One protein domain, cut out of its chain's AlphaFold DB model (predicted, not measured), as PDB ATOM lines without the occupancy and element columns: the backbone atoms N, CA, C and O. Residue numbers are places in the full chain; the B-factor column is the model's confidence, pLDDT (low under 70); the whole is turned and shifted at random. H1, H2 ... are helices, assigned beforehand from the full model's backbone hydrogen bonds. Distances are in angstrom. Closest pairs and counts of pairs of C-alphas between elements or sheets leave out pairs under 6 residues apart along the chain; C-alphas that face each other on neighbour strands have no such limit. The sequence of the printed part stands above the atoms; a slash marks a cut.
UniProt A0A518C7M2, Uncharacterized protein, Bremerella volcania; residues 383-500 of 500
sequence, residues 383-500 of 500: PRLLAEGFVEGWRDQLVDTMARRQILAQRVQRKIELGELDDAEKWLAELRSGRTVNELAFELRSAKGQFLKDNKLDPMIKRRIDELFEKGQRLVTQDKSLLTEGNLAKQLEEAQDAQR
ATOM      1  N   PRO A 383     117.041  35.596  72.656       91.50
ATOM      2  CA  PRO A 383     117.700  34.532  71.891       91.50
ATOM      3  C   PRO A 383     116.718  33.521  71.288       91.50
ATOM      4  O   PRO A 383     116.937  33.018  70.186       91.50
ATOM      5  N   ARG A 384     115.614  33.236  71.988       93.06
ATOM      6  CA  ARG A 384     114.579  32.322  71.498       93.06
ATOM      7  C   ARG A 384     113.743  32.960  70.396       93.06
ATOM      8  O   ARG A 384     113.433  32.267  69.436       93.06
ATOM      9  N   LEU A 385     113.410  34.247  70.500       92.69
ATOM     10  CA  LEU A 385     112.735  34.966  69.414       92.69
ATOM     11  C   LEU A 385     113.572  34.977  68.128       92.69
ATOM     12  O   LEU A 385     113.042  34.729  67.049       92.69
ATOM     13  N   LEU A 386     114.887  35.195  68.239       92.38
ATOM     14  CA  LEU A 386     115.795  35.118  67.090       92.38
ATOM     15  C   LEU A 386     115.834  33.707  66.484       92.38
ATOM     16  O   LEU A 386     115.786  33.561  65.263       92.38
ATOM     17  N   ALA A 387     115.881  32.671  67.326       93.88
ATOM     18  CA  ALA A 387     115.825  31.281  66.875       93.88
ATOM     19  C   ALA A 387     114.494  30.946  66.180       93.88
ATOM     20  O   ALA A 387     114.493  30.262  65.162       93.88
ATOM     21  N   GLU A 388     113.369  31.443  66.700       93.38
ATOM     22  CA  GLU A 388     112.046  31.285  66.089       93.38
ATOM     23  C   GLU A 388     111.993  31.932  64.702       93.38
ATOM     24  O   GLU A 388     111.625  31.261  63.742       93.38
ATOM     25  N   GLY A 389     112.449  33.183  64.568       93.75
ATOM     26  CA  GLY A 389     112.526  33.863  63.272       93.75
ATOM     27  C   GLY A 389     113.415  33.130  62.261       93.75
ATOM     28  O   GLY A 389     113.061  33.031  61.088       93.75
ATOM     29  N   PHE A 390     114.535  32.552  62.714       95.75
ATOM     30  CA  PHE A 390     115.386  31.712  61.868       95.75
ATOM     31  C   PHE A 390     114.663  30.441  61.405       95.75
ATOM     32  O   PHE A 390     114.698  30.119  60.220       95.75
ATOM     33  N   VAL A 391     114.017  29.711  62.322       94.56
ATOM     34  CA  VAL A 391     113.315  28.457  62.003       94.56
ATOM     35  C   VAL A 391     112.135  28.709  61.062       94.56
ATOM     36  O   VAL A 391     111.924  27.914  60.148       94.56
ATOM     37  N   GLU A 392     111.406  29.811  61.239       93.81
ATOM     38  CA  GLU A 392     110.339  30.221  60.320       93.81
ATOM     39  C   GLU A 392     110.887  30.535  58.921       93.81
ATOM     40  O   GLU A 392     110.444  29.931  57.946       93.81
ATOM     41  N   GLY A 393     111.931  31.364  58.812       94.44
ATOM     42  CA  GLY A 393     112.562  31.646  57.517       94.44
ATOM     43  C   GLY A 393     113.147  30.396  56.844       94.44
ATOM     44  O   GLY A 393     113.057  30.231  55.629       94.44
ATOM     45  N   TRP A 394     113.705  29.472  57.628       95.50
ATOM     46  CA  TRP A 394     114.175  28.176  57.136       95.50
ATOM     47  C   TRP A 394     113.022  27.292  56.634       95.50
ATOM     48  O   TRP A 394     113.165  26.626  55.608       95.50
ATOM     49  N   ARG A 395     111.867  27.299  57.314       92.62
ATOM     50  CA  ARG A 395     110.679  26.537  56.903       92.62
ATOM     51  C   ARG A 395     110.166  27.011  55.547       92.62
ATOM     52  O   ARG A 395     109.865  26.174  54.698       92.62
ATOM     53  N   ASP A 396     110.125  28.320  55.325       94.19
ATOM     54  CA  ASP A 396     109.726  28.891  54.036       94.19
ATOM     55  C   ASP A 396     110.675  28.449  52.911       94.19
ATOM     56  O   ASP A 396     110.233  28.031  51.837       94.19
ATOM     57  N   GLN A 397     111.988  28.441  53.175       93.62
ATOM     58  CA  GLN A 397     112.989  27.942  52.224       93.62
ATOM     59  C   GLN A 397     112.851  26.442  51.945       93.62
ATOM     60  O   GLN A 397     113.053  26.011  50.806       93.62
ATOM     61  N   LEU A 398     112.508  25.643  52.958       91.88
ATOM     62  CA  LEU A 398     112.244  24.217  52.793       91.88
ATOM     63  C   LEU A 398     111.046  23.989  51.871       91.88
ATOM     64  O   LEU A 398     111.161  23.204  50.932       91.88
ATOM     65  N   VAL A 399     109.938  24.700  52.089       90.69
ATOM     66  CA  VAL A 399     108.733  24.576  51.256       90.69
ATOM     67  C   VAL A 399     109.020  24.957  49.800       90.69
ATOM     68  O   VAL A 399     108.659  24.194  48.905       90.69
ATOM     69  N   ASP A 400     109.716  26.073  49.544       92.44
ATOM     70  CA  ASP A 400     110.094  26.471  48.175       92.44
ATOM     71  C   ASP A 400     111.012  25.426  47.518       92.44
ATOM     72  O   ASP A 400     110.796  25.014  46.377       92.44
ATOM     73  N   THR A 401     112.001  24.923  48.261       90.94
ATOM     74  CA  THR A 401     112.935  23.905  47.756       90.94
ATOM     75  C   THR A 401     112.212  22.599  47.427       90.94
ATOM     76  O   THR A 401     112.413  22.043  46.347       90.94
ATOM     77  N   MET A 402     111.327  22.126  48.309       89.06
ATOM     78  CA  MET A 402     110.511  20.931  48.077       89.06
ATOM     79  C   MET A 402     109.612  21.104  46.849       89.06
ATOM     80  O   MET A 402     109.586  20.228  45.984       89.06
ATOM     81  N   ALA A 403     108.933  22.247  46.725       90.06
ATOM     82  CA  ALA A 403     108.063  22.540  45.592       90.06
ATOM     83  C   ALA A 403     108.838  22.549  44.264       90.06
ATOM     84  O   ALA A 403     108.447  21.868  43.313       90.06
ATOM     85  N   ARG A 404     109.975  23.256  44.200       90.19
ATOM     86  CA  ARG A 404     110.826  23.299  42.999       90.19
ATOM     87  C   ARG A 404     111.346  21.922  42.618       90.19
ATOM     88  O   ARG A 404     111.249  21.536  41.454       90.19
ATOM     89  N   ARG A 405     111.859  21.162  43.590       90.44
ATOM     90  CA  ARG A 405     112.371  19.807  43.347       90.44
ATOM     91  C   ARG A 405     111.266  18.872  42.874       90.44
ATOM     92  O   ARG A 405     111.503  18.094  41.958       90.44
ATOM     93  N   GLN A 406     110.058  18.975  43.425       88.62
ATOM     94  CA  GLN A 406     108.921  18.168  42.988       88.62
ATOM     95  C   GLN A 406     108.475  18.516  41.561       88.62
ATOM     96  O   GLN A 406     108.208  17.609  40.775       88.62
ATOM     97  N   ILE A 407     108.459  19.802  41.192       91.25
ATOM     98  CA  ILE A 407     108.171  20.239  39.817       91.25
ATOM     99  C   ILE A 407     109.225  19.697  38.844       91.25
ATOM    100  O   ILE A 407     108.873  19.146  37.801       91.25
ATOM    101  N   LEU A 408     110.513  19.829  39.177       91.12
ATOM    102  CA  LEU A 408     111.610  19.316  38.352       91.12
ATOM    103  C   LEU A 408     111.553  17.787  38.231       91.12
ATOM    104  O   LEU A 408     111.636  17.264  37.125       91.12
ATOM    105  N   ALA A 409     111.313  17.074  39.333       90.69
ATOM    106  CA  ALA A 409     111.151  15.623  39.344       90.69
ATOM    107  C   ALA A 409     109.996  15.160  38.440       90.69
ATOM    108  O   ALA A 409     110.173  14.253  37.629       90.69
ATOM    109  N   GLN A 410     108.833  15.818  38.515       91.81
ATOM    110  CA  GLN A 410     107.699  15.523  37.634       91.81
ATOM    111  C   GLN A 410     108.012  15.803  36.160       91.81
ATOM    112  O   GLN A 410     107.566  15.058  35.289       91.81
ATOM    113  N   ARG A 411     108.786  16.856  35.857       92.56
ATOM    114  CA  ARG A 411     109.232  17.148  34.484       92.56
ATOM    115  C   ARG A 411     110.166  16.069  33.950       92.56
ATOM    116  O   ARG A 411     109.945  15.616  32.832       92.56
ATOM    117  N   VAL A 412     111.155  15.645  34.741       93.00
ATOM    118  CA  VAL A 412     112.066  14.546  34.378       93.00
ATOM    119  C   VAL A 412     111.262  13.284  34.088       93.00
ATOM    120  O   VAL A 412     111.392  12.716  33.009       93.00
ATOM    121  N   GLN A 413     110.370  12.896  35.001       92.31
ATOM    122  CA  GLN A 413     109.579  11.678  34.846       92.31
ATOM    123  C   GLN A 413     108.697  11.712  33.595       92.31
ATOM    124  O   GLN A 413     108.700  10.770  32.809       92.31
ATOM    125  N   ARG A 414     108.025  12.839  33.338       93.50
ATOM    126  CA  ARG A 414     107.223  13.021  32.125       93.50
ATOM    127  C   ARG A 414     108.059  12.940  30.843       93.50
ATOM    128  O   ARG A 414     107.579  12.427  29.841       93.50
ATOM    129  N   LYS A 415     109.289  13.463  30.845       92.38
ATOM    130  CA  LYS A 415     110.192  13.393  29.684       92.38
ATOM    131  C   LYS A 415     110.692  11.966  29.436       92.38
ATOM    132  O   LYS A 415     110.732  11.553  28.281       92.38
ATOM    133  N   ILE A 416     110.974  11.203  30.498       92.31
ATOM    134  CA  ILE A 416     111.277   9.762  30.412       92.31
ATOM    135  C   ILE A 416     110.089   9.008  29.795       92.31
ATOM    136  O   ILE A 416     110.273   8.254  28.846       92.31
ATOM    137  N   GLU A 417     108.865   9.260  30.272       91.38
ATOM    138  CA  GLU A 417     107.639   8.629  29.751       91.38
ATOM    139  C   GLU A 417     107.381   8.936  28.265       91.38
ATOM    140  O   GLU A 417     106.864   8.090  27.540       91.38
ATOM    141  N   LEU A 418     107.749  10.134  27.803       92.88
ATOM    142  CA  LEU A 418     107.631  10.550  26.400       92.88
ATOM    143  C   LEU A 418     108.794  10.065  25.514       92.88
ATOM    144  O   LEU A 418     108.760  10.286  24.306       92.88
ATOM    145  N   GLY A 419     109.820   9.424  26.086       90.56
ATOM    146  CA  GLY A 419     111.021   8.985  25.368       90.56
ATOM    147  C   GLY A 419     111.978  10.116  24.969       90.56
ATOM    148  O   GLY A 419     112.915   9.885  24.210       90.56
ATOM    149  N   GLU A 420     111.770  11.334  25.478       94.12
ATOM    150  CA  GLU A 420     112.591  12.522  25.206       94.12
ATOM    151  C   GLU A 420     113.802  12.566  26.160       94.12
ATOM    152  O   GLU A 420     113.899  13.421  27.046       94.12
ATOM    153  N   LEU A 421     114.711  11.597  26.010       90.94
ATOM    154  CA  LEU A 421     115.753  11.306  27.004       90.94
ATOM    155  C   LEU A 421     116.794  12.431  27.161       90.94
ATOM    156  O   LEU A 421     117.179  12.732  28.289       90.94
ATOM    157  N   ASP A 422     117.174  13.118  26.079       90.12
ATOM    158  CA  ASP A 422     118.124  14.247  26.136       90.12
ATOM    159  C   ASP A 422     117.589  15.415  26.980       90.12
ATOM    160  O   ASP A 422     118.321  16.078  27.719       90.12
ATOM    161  N   ASP A 423     116.288  15.693  26.879       88.88
ATOM    162  CA  ASP A 423     115.641  16.726  27.684       88.88
ATOM    163  C   ASP A 423     115.445  16.258  29.128       88.88
ATOM    164  O   ASP A 423     115.605  17.061  30.051       88.88
ATOM    165  N   ALA A 424     115.127  14.975  29.343       91.00
ATOM    166  CA  ALA A 424     115.068  14.391  30.682       91.00
ATOM    167  C   ALA A 424     116.415  14.527  31.410       91.00
ATOM    168  O   ALA A 424     116.438  14.917  32.579       91.00
ATOM    169  N   GLU A 425     117.529  14.292  30.713       91.44
ATOM    170  CA  GLU A 425     118.879  14.443  31.255       91.44
ATOM    171  C   GLU A 425     119.188  15.898  31.642       91.44
ATOM    172  O   GLU A 425     119.698  16.146  32.738       91.44
ATOM    173  N   LYS A 426     118.798  16.883  30.817       93.44
ATOM    174  CA  LYS A 426     118.948  18.315  31.152       93.44
ATOM    175  C   LYS A 426     118.189  18.696  32.424       93.44
ATOM    176  O   LYS A 426     118.760  19.327  33.312       93.44
ATOM    177  N   TRP A 427     116.918  18.304  32.536       91.19
ATOM    178  CA  TRP A 427     116.114  18.602  33.728       91.19
ATOM    179  C   TRP A 427     116.626  17.856  34.969       91.19
ATOM    180  O   TRP A 427     116.563  18.395  36.076       91.19
ATOM    181  N   LEU A 428     117.173  16.647  34.800       91.12
ATOM    182  CA  LEU A 428     117.808  15.895  35.884       91.12
ATOM    183  C   LEU A 428     119.101  16.579  36.356       91.12
ATOM    184  O   LEU A 428     119.356  16.639  37.560       91.12
ATOM    185  N   ALA A 429     119.894  17.140  35.440       91.06
ATOM    186  CA  ALA A 429     121.066  17.942  35.780       91.06
ATOM    187  C   ALA A 429     120.684  19.229  36.535       91.06
ATOM    188  O   ALA A 429     121.328  19.572  37.528       91.06
ATOM    189  N   GLU A 430     119.599  19.905  36.140       90.50
ATOM    190  CA  GLU A 430     119.084  21.070  36.871       90.50
ATOM    191  C   GLU A 430     118.630  20.689  38.291       90.50
ATOM    192  O   GLU A 430     119.036  21.337  39.259       90.50
ATOM    193  N   LEU A 431     117.884  19.583  38.438       89.44
ATOM    194  CA  LEU A 431     117.473  19.031  39.737       89.44
ATOM    195  C   LEU A 431     118.670  18.714  40.651       89.44
ATOM    196  O   LEU A 431     118.586  18.946  41.860       89.44
ATOM    197  N   ARG A 432     119.772  18.211  40.081       87.38
ATOM    198  CA  ARG A 432     121.039  17.929  40.783       87.38
ATOM    199  C   ARG A 432     121.776  19.189  41.227       87.38
ATOM    200  O   ARG A 432     122.373  19.200  42.295       87.38
ATOM    201  N   SER A 433     121.764  20.231  40.398       88.06
ATOM    202  CA  SER A 433     122.471  21.490  40.671       88.06
ATOM    203  C   SER A 433     121.748  22.399  41.667       88.06
ATOM    204  O   SER A 433     122.366  23.265  42.287       88.06
ATOM    205  N   GLY A 434     120.430  22.232  41.798       86.19
ATOM    206  CA  GLY A 434     119.605  23.016  42.706       86.19
ATOM    207  C   GLY A 434     119.840  22.666  44.174       86.19
ATOM    208  O   GLY A 434     120.260  21.562  44.516       86.19
ATOM    209  N   ARG A 435     119.486  23.605  45.056       88.50
ATOM    210  CA  ARG A 435     119.584  23.436  46.511       88.50
ATOM    211  C   ARG A 435     118.873  22.164  46.978       88.50
ATOM    212  O   ARG A 435     117.768  21.851  46.517       88.50
ATOM    213  N   THR A 436     119.483  21.444  47.915       87.94
ATOM    214  CA  THR A 436     118.945  20.171  48.413       87.94
ATOM    215  C   THR A 436     118.322  20.291  49.803       87.94
ATOM    216  O   THR A 436     118.667  21.148  50.617       87.94
ATOM    217  N   VAL A 437     117.407  19.372  50.116       87.38
ATOM    218  CA  VAL A 437     116.812  19.256  51.460       87.38
ATOM    219  C   VAL A 437     117.872  18.865  52.503       87.38
ATOM    220  O   VAL A 437     117.802  19.295  53.653       87.38
ATOM    221  N   ASN A 438     118.907  18.120  52.097       87.56
ATOM    222  CA  ASN A 438     120.036  17.760  52.959       87.56
ATOM    223  C   ASN A 438     120.912  18.966  53.327       87.56
ATOM    224  O   ASN A 438     121.339  19.067  54.480       87.56
ATOM    225  N   GLU A 439     121.152  19.888  52.391       90.38
ATOM    226  CA  GLU A 439     121.838  21.159  52.668       90.38
ATOM    227  C   GLU A 439     121.061  21.984  53.694       90.38
ATOM    228  O   GLU A 439     121.616  22.372  54.722       90.38
ATOM    229  N   LEU A 440     119.750  22.152  53.490       91.00
ATOM    230  CA  LEU A 440     118.875  22.832  54.449       91.00
ATOM    231  C   LEU A 440     118.880  22.154  55.826       91.00
ATOM    232  O   LEU A 440     118.881  22.832  56.856       91.00
ATOM    233  N   ALA A 441     118.910  20.822  55.880       90.62
ATOM    234  CA  ALA A 441     119.000  20.075  57.133       90.62
ATOM    235  C   ALA A 441     120.357  20.259  57.837       90.62
ATOM    236  O   ALA A 441     120.435  20.259  59.072       90.62
ATOM    237  N   PHE A 442     121.445  20.396  57.076       91.81
ATOM    238  CA  PHE A 442     122.763  20.719  57.617       91.81
ATOM    239  C   PHE A 442     122.803  22.143  58.181       91.81
ATOM    240  O   PHE A 442     123.241  22.324  59.318       91.81
ATOM    241  N   GLU A 443     122.270  23.127  57.454       93.12
ATOM    242  CA  GLU A 443     122.152  24.511  57.923       93.12
ATOM    243  C   GLU A 443     121.353  24.609  59.225       93.12
ATOM    244  O   GLU A 443     121.823  25.218  60.186       93.12
ATOM    245  N   LEU A 444     120.198  23.935  59.302       94.12
ATOM    246  CA  LEU A 444     119.371  23.900  60.510       94.12
ATOM    247  C   LEU A 444     120.145  23.339  61.716       94.12
ATOM    248  O   LEU A 444     120.075  23.891  62.815       94.12
ATOM    249  N   ARG A 445     120.904  22.250  61.526       92.81
ATOM    250  CA  ARG A 445     121.746  21.655  62.585       92.81
ATOM    251  C   ARG A 445     122.891  22.578  63.002       92.81
ATOM    252  O   ARG A 445     123.170  22.688  64.195       92.81
ATOM    253  N   SER A 446     123.529  23.239  62.041       93.81
ATOM    254  CA  SER A 446     124.616  24.186  62.298       93.81
ATOM    255  C   SER A 446     124.112  25.396  63.095       93.81
ATOM    256  O   SER A 446     124.678  25.735  64.138       93.81
ATOM    257  N   ALA A 447     122.977  25.970  62.688       93.81
ATOM    258  CA  ALA A 447     122.320  27.070  63.386       93.81
ATOM    259  C   ALA A 447     121.901  26.682  64.812       93.81
ATOM    260  O   ALA A 447     122.188  27.422  65.753       93.81
ATOM    261  N   LYS A 448     121.318  25.486  65.008       93.31
ATOM    262  CA  LYS A 448     121.000  24.953  66.346       93.31
ATOM    263  C   LYS A 448     122.219  25.000  67.275       93.31
ATOM    264  O   LYS A 448     122.118  25.468  68.409       93.31
ATOM    265  N   GLY A 449     123.378  24.547  66.790       91.12
ATOM    266  CA  GLY A 449     124.630  24.578  67.547       91.12
ATOM    267  C   GLY A 449     125.068  25.994  67.933       91.12
ATOM    268  O   GLY A 449     125.529  26.200  69.053       91.12
ATOM    269  N   GLN A 450     124.880  26.975  67.046       91.81
ATOM    270  CA  GLN A 450     125.211  28.380  67.308       91.81
ATOM    271  C   GLN A 450     124.300  29.000  68.375       91.81
ATOM    272  O   GLN A 450     124.807  29.594  69.326       91.81
ATOM    273  N   PHE A 451     122.980  28.806  68.274       92.12
ATOM    274  CA  PHE A 451     122.020  29.339  69.248       92.12
ATOM    275  C   PHE A 451     122.169  28.727  70.646       92.12
ATOM    276  O   PHE A 451     121.880  29.393  71.635       92.12
ATOM    277  N   LEU A 452     122.630  27.477  70.754       91.12
ATOM    278  CA  LEU A 452     122.802  26.781  72.037       91.12
ATOM    279  C   LEU A 452     124.213  26.915  72.640       91.12
ATOM    280  O   LEU A 452     124.454  26.369  73.723       91.12
ATOM    281  N   LYS A 453     125.139  27.606  71.955       88.56
ATOM    282  CA  LYS A 453     126.552  27.731  72.354       88.56
ATOM    283  C   LYS A 453     126.758  28.615  73.586       88.56
ATOM    284  O   LYS A 453     127.734  28.423  74.305       88.56
ATOM    285  N   ASP A 454     125.878  29.588  73.816       81.12
ATOM    286  CA  ASP A 454     126.015  30.503  74.948       81.12
ATOM    287  C   ASP A 454     125.689  29.795  76.276       81.12
ATOM    288  O   ASP A 454     124.558  29.388  76.547       81.12
ATOM    289  N   ASN A 455     126.699  29.650  77.133       72.75
ATOM    290  CA  ASN A 455     126.553  29.024  78.446       72.75
ATOM    291  C   ASN A 455     125.793  29.901  79.453       72.75
ATOM    292  O   ASN A 455     125.400  29.394  80.502       72.75
ATOM    293  N   LYS A 456     125.584  31.194  79.161       79.06
ATOM    294  CA  LYS A 456     124.810  32.114  80.009       79.06
ATOM    295  C   LYS A 456     123.299  32.059  79.744       79.06
ATOM    296  O   LYS A 456     122.543  32.698  80.471       79.06
ATOM    297  N   LEU A 457     122.847  31.297  78.742       82.06
ATOM    298  CA  LEU A 457     121.425  31.115  78.443       82.06
ATOM    299  C   LEU A 457     120.672  30.489  79.622       82.06
ATOM    300  O   LEU A 457     121.088  29.471  80.179       82.06
ATOM    301  N   ASP A 458     119.506  31.052  79.941       85.12
ATOM    302  CA  ASP A 458     118.600  30.457  80.921       85.12
ATOM    303  C   ASP A 458     118.209  29.022  80.484       85.12
ATOM    304  O   ASP A 458     117.847  28.812  79.318       85.12
ATOM    305  N   PRO A 459     118.248  28.016  81.383       88.81
ATOM    306  CA  PRO A 459     117.967  26.624  81.029       88.81
ATOM    307  C   PRO A 459     116.590  26.398  80.394       88.81
ATOM    308  O   PRO A 459     116.444  25.542  79.519       88.81
ATOM    309  N   MET A 460     115.573  27.163  80.807       86.81
ATOM    310  CA  MET A 460     114.233  27.075  80.228       86.81
ATOM    311  C   MET A 460     114.228  27.606  78.793       86.81
ATOM    312  O   MET A 460     113.617  26.995  77.916       86.81
ATOM    313  N   ILE A 461     114.922  28.717  78.543       89.31
ATOM    314  CA  ILE A 461     115.070  29.306  77.206       89.31
ATOM    315  C   ILE A 461     115.850  28.358  76.293       89.31
ATOM    316  O   ILE A 461     115.400  28.074  75.184       89.31
ATOM    317  N   LYS A 462     116.948  27.778  76.792       91.31
ATOM    318  CA  LYS A 462     117.743  26.775  76.076       91.31
ATOM    319  C   LYS A 462     116.890  25.583  75.633       91.31
ATOM    320  O   LYS A 462     116.936  25.202  74.467       91.31
ATOM    321  N   ARG A 463     116.061  25.042  76.535       92.12
ATOM    322  CA  ARG A 463     115.147  23.932  76.218       92.12
ATOM    323  C   ARG A 463     114.114  24.316  75.157       92.12
ATOM    324  O   ARG A 463     113.840  23.531  74.263       92.12
ATOM    325  N   ARG A 464     113.558  25.528  75.223       90.94
ATOM    326  CA  ARG A 464     112.593  26.013  74.219       90.94
ATOM    327  C   ARG A 464     113.224  26.184  72.839       90.94
ATOM    328  O   ARG A 464     112.588  25.847  71.848       90.94
ATOM    329  N   ILE A 465     114.453  26.698  72.771       93.44
ATOM    330  CA  ILE A 465     115.216  26.771  71.517       93.44
ATOM    331  C   ILE A 465     115.416  25.359  70.961       93.44
ATOM    332  O   ILE A 465     115.130  25.115  69.793       93.44
ATOM    333  N   ASP A 466     115.841  24.419  71.804       94.19
ATOM    334  CA  ASP A 466     116.034  23.020  71.417       94.19
ATOM    335  C   ASP A 466     114.751  22.402  70.824       94.19
ATOM    336  O   ASP A 466     114.768  21.889  69.704       94.19
ATOM    337  N   GLU A 467     113.615  22.576  71.510       93.88
ATOM    338  CA  GLU A 467     112.285  22.138  71.059       93.88
ATOM    339  C   GLU A 467     111.875  22.762  69.704       93.88
ATOM    340  O   GLU A 467     111.254  22.082  68.881       93.88
ATOM    341  N   LEU A 468     112.209  24.034  69.439       93.12
ATOM    342  CA  LEU A 468     111.938  24.692  68.148       93.12
ATOM    343  C   LEU A 468     112.718  24.028  67.006       93.12
ATOM    344  O   LEU A 468     112.135  23.673  65.978       93.12
ATOM    345  N   PHE A 469     114.020  23.809  67.196       95.00
ATOM    346  CA  PHE A 469     114.859  23.172  66.184       95.00
ATOM    347  C   PHE A 469     114.499  21.697  65.972       95.00
ATOM    348  O   PHE A 469     114.520  21.224  64.835       95.00
ATOM    349  N   GLU A 470     114.130  20.963  67.025       93.88
ATOM    350  CA  GLU A 470     113.642  19.584  66.893       93.88
ATOM    351  C   GLU A 470     112.361  19.499  66.058       93.88
ATOM    352  O   GLU A 470     112.233  18.605  65.219       93.88
ATOM    353  N   LYS A 471     111.418  20.433  66.243       91.62
ATOM    354  CA  LYS A 471     110.216  20.510  65.398       91.62
ATOM    355  C   LYS A 471     110.575  20.750  63.932       91.62
ATOM    356  O   LYS A 471     110.019  20.071  63.074       91.62
ATOM    357  N   GLY A 472     111.530  21.641  63.654       89.19
ATOM    358  CA  GLY A 472     112.045  21.861  62.299       89.19
ATOM    359  C   GLY A 472     112.661  20.595  61.690       89.19
ATOM    360  O   GLY A 472     112.319  20.211  60.576       89.19
ATOM    361  N   GLN A 473     113.490  19.871  62.448       89.31
ATOM    362  CA  GLN A 473     114.118  18.627  61.979       89.31
ATOM    363  C   GLN A 473     113.100  17.538  61.621       89.31
ATOM    364  O   GLN A 473     113.314  16.799  60.661       89.31
ATOM    365  N   ARG A 474     111.982  17.452  62.352       89.00
ATOM    366  CA  ARG A 474     110.905  16.496  62.046       89.00
ATOM    367  C   ARG A 474     110.233  16.757  60.698       89.00
ATOM    368  O   ARG A 474     109.735  15.811  60.099       89.00
ATOM    369  N   LEU A 475     110.216  18.001  60.215       85.44
ATOM    370  CA  LEU A 475     109.672  18.320  58.889       85.44
ATOM    371  C   LEU A 475     110.565  17.767  57.772       85.44
ATOM    372  O   LEU A 475     110.054  17.245  56.789       85.44
ATOM    373  N   VAL A 476     111.889  17.801  57.958       84.44
ATOM    374  CA  VAL A 476     112.852  17.230  57.000       84.44
ATOM    375  C   VAL A 476     112.669  15.721  56.866       84.44
ATOM    376  O   VAL A 476     112.638  15.196  55.760       84.44
ATOM    377  N   THR A 477     112.537  15.003  57.985       80.25
ATOM    378  CA  THR A 477     112.413  13.535  57.965       80.25
ATOM    379  C   THR A 477     111.092  13.037  57.385       80.25
ATOM    380  O   THR A 477     111.001  11.867  57.021       80.25
ATOM    381  N   GLN A 478     110.074  13.893  57.288       77.88
ATOM    382  CA  GLN A 478     108.807  13.560  56.636       77.88
ATOM    383  C   GLN A 478     108.866  13.687  55.108       77.88
ATOM    384  O   GLN A 478     107.950  13.214  54.431       77.88
ATOM    385  N   ASP A 479     109.924  14.285  54.553       71.69
ATOM    386  CA  ASP A 479     110.036  14.491  53.117       71.69
ATOM    387  C   ASP A 479     110.498  13.224  52.374       71.69
ATOM    388  O   ASP A 479     111.568  12.662  52.616       71.69
ATOM    389  N   LYS A 480     109.683  12.791  51.406       66.75
ATOM    390  CA  LYS A 480     109.964  11.652  50.519       66.75
ATOM    391  C   LYS A 480     110.881  12.019  49.345       66.75
ATOM    392  O   LYS A 480     111.345  11.112  48.653       66.75
ATOM    393  N   SER A 481     111.164  13.309  49.126       65.50
ATOM    394  CA  SER A 481     112.002  13.791  48.020       65.50
ATOM    395  C   SER A 481     113.465  13.324  48.099       65.50
ATOM    396  O   SER A 481     114.168  13.298  47.087       65.50
ATOM    397  N   LEU A 482     113.906  12.888  49.285       63.53
ATOM    398  CA  LEU A 482     115.269  12.418  49.562       63.53
ATOM    399  C   LEU A 482     115.698  11.218  48.699       63.53
ATOM    400  O   LEU A 482     116.890  11.029  48.483       63.53
ATOM    401  N   LEU A 483     114.748  10.423  48.195       68.94
ATOM    402  CA  LEU A 483     115.017   9.247  47.353       68.94
ATOM    403  C   LEU A 483     114.675   9.468  45.872       68.94
ATOM    404  O   LEU A 483     114.980   8.625  45.030       68.94
ATOM    405  N   THR A 484     114.031  10.587  45.533       76.69
ATOM    406  CA  THR A 484     113.462  10.807  44.196       76.69
ATOM    407  C   THR A 484     114.538  10.952  43.127       76.69
ATOM    408  O   THR A 484     114.378  10.433  42.031       76.69
ATOM    409  N   GLU A 485     115.657  11.599  43.446       80.69
ATOM    410  CA  GLU A 485     116.732  11.832  42.478       80.69
ATOM    411  C   GLU A 485     117.423  10.535  42.036       80.69
ATOM    412  O   GLU A 485     117.584  10.301  40.841       80.69
ATOM    413  N   GLY A 486     117.779   9.665  42.989       82.19
ATOM    414  CA  GLY A 486     118.395   8.370  42.686       82.19
ATOM    415  C   GLY A 486     117.457   7.458  41.892       82.19
ATOM    416  O   GLY A 486     117.889   6.803  40.948       82.19
ATOM    417  N   ASN A 487     116.161   7.479  42.219       86.81
ATOM    418  CA  ASN A 487     115.154   6.711  41.488       86.81
ATOM    419  C   ASN A 487     114.979   7.211  40.047       86.81
ATOM    420  O   ASN A 487     114.941   6.395  39.131       86.81
ATOM    421  N   LEU A 488     114.909   8.529  39.834       87.69
ATOM    422  CA  LEU A 488     114.787   9.111  38.493       87.69
ATOM    423  C   LEU A 488     116.041   8.883  37.647       87.69
ATOM    424  O   LEU A 488     115.924   8.605  36.458       87.69
ATOM    425  N   ALA A 489     117.231   8.961  38.249       87.81
ATOM    426  CA  ALA A 489     118.479   8.651  37.559       87.81
ATOM    427  C   ALA A 489     118.501   7.199  37.067       87.81
ATOM    428  O   ALA A 489     118.824   6.952  35.909       87.81
ATOM    429  N   LYS A 490     118.082   6.258  37.920       90.81
ATOM    430  CA  LYS A 490     117.985   4.843  37.557       90.81
ATOM    431  C   LYS A 490     116.946   4.596  36.458       90.81
ATOM    432  O   LYS A 490     117.214   3.853  35.526       90.81
ATOM    433  N   GLN A 491     115.779   5.237  36.543       89.00
ATOM    434  CA  GLN A 491     114.741   5.140  35.509       89.00
ATOM    435  C   GLN A 491     115.209   5.686  34.156       89.00
ATOM    436  O   GLN A 491     114.862   5.124  33.122       89.00
ATOM    437  N   LEU A 492     115.987   6.772  34.156       88.94
ATOM    438  CA  LEU A 492     116.557   7.333  32.934       88.94
ATOM    439  C   LEU A 492     117.581   6.376  32.305       88.94
ATOM    440  O   LEU A 492     117.534   6.165  31.099       88.94
ATOM    441  N   GLU A 493     118.458   5.778  33.113       88.88
ATOM    442  CA  GLU A 493     119.452   4.791  32.666       88.88
ATOM    443  C   GLU A 493     118.773   3.538  32.080       88.88
ATOM    444  O   GLU A 493     119.064   3.148  30.952       88.88
ATOM    445  N   GLU A 494     117.776   2.984  32.781       90.69
ATOM    446  CA  GLU A 494     116.967   1.855  32.297       90.69
ATOM    447  C   GLU A 494     116.248   2.187  30.967       90.69
ATOM    448  O   GLU A 494     116.150   1.335  30.082       90.69
ATOM    449  N   ALA A 495     115.770   3.425  30.787       85.25
ATOM    450  CA  ALA A 495     115.125   3.869  29.549       85.25
ATOM    451  C   ALA A 495     116.114   4.089  28.387       85.25
ATOM    452  O   ALA A 495     115.771   3.814  27.236       85.25
ATOM    453  N   GLN A 496     117.332   4.564  28.671       84.94
ATOM    454  CA  GLN A 496     118.402   4.716  27.678       84.94
ATOM    455  C   GLN A 496     118.897   3.357  27.176       84.94
ATOM    456  O   GLN A 496     119.093   3.183  25.973       84.94
ATOM    457  N   ASP A 497     119.046   2.384  28.076       86.25
ATOM    458  CA  ASP A 497     119.449   1.022  27.722       86.25
ATOM    459  C   ASP A 497     118.379   0.287  26.904       86.25
ATOM    460  O   ASP A 497     118.720  -0.525  26.052       86.25
ATOM    461  N   ALA A 498     117.096   0.600  27.099       81.19
ATOM    462  CA  ALA A 498     116.004   0.039  26.302       81.19
ATOM    463  C   ALA A 498     115.885   0.633  24.879       81.19
ATOM    464  O   ALA A 498     115.195   0.051  24.041       81.19
ATOM    465  N   GLN A 499     116.503   1.792  24.607       74.44
ATOM    466  CA  GLN A 499     116.541   2.418  23.273       74.44
ATOM    467  C   GLN A 499     117.784   2.043  22.447       74.44
ATOM    468  O   GLN A 499     117.809   2.323  21.245       74.44
ATOM    469  N   ARG A 500     118.805   1.444  23.073       65.50
ATOM    470  CA  ARG A 500     119.984   0.870  22.404       65.50
ATOM    471  C   ARG A 500     119.694  -0.539  21.904       65.50
ATOM    472  O   ARG A 500     120.241  -0.872  20.826       65.50
TER     473      ARG A 500
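AT A GLANCE: This is residues 383 to 500 of the 500 residues of an uncharacterized protein of Bremerella volcania (UniProt A0A518C7M2). A long rod: H1 runs along most of it, with H3 and H4 packed beside its first part, H2 and H5 beside its last. The 118 printed residues hold five named helices, H1 to H5 in order, and no named strand: all helix, a bundle of helices side by side. The whole is loose, radius of gyration of the C-alphas 19.0 A, spanning 66 by 20 by 19 A.

HOW THE PARTS SIT: The hub H1, residues 383 to 417, forms a hairpin with H2, residues 421 to 433; their closest C-alphas, Val 412 and Ala 424, are 4.8 A apart. H3, residues 437 to 451, and H4, residues 459 to 477, form another; C-alphas 448 and 469 are closest, 6.4 A. H5, residues 480 to 499, touches H2, closest C-alphas 421 and 496, 7.1 A. H2 and H4 are apart. Every O i to N i+4 pair is within hydrogen-bond range in H1, H2 and H3, 13 of 15 in H4, 13 of 16 in H5.

IN THESE COORDINATES: H1, 50.5 A long, begins at C-alpha 383 (117.700, 34.532, 71.891). H5, 29.5 A, ends at C-alpha 499 (116.541, 2.418, 23.273).

THE WHOLE: The printed part has no cut and no long link. Residues 480 to 483 and 500 have pLDDT under 70.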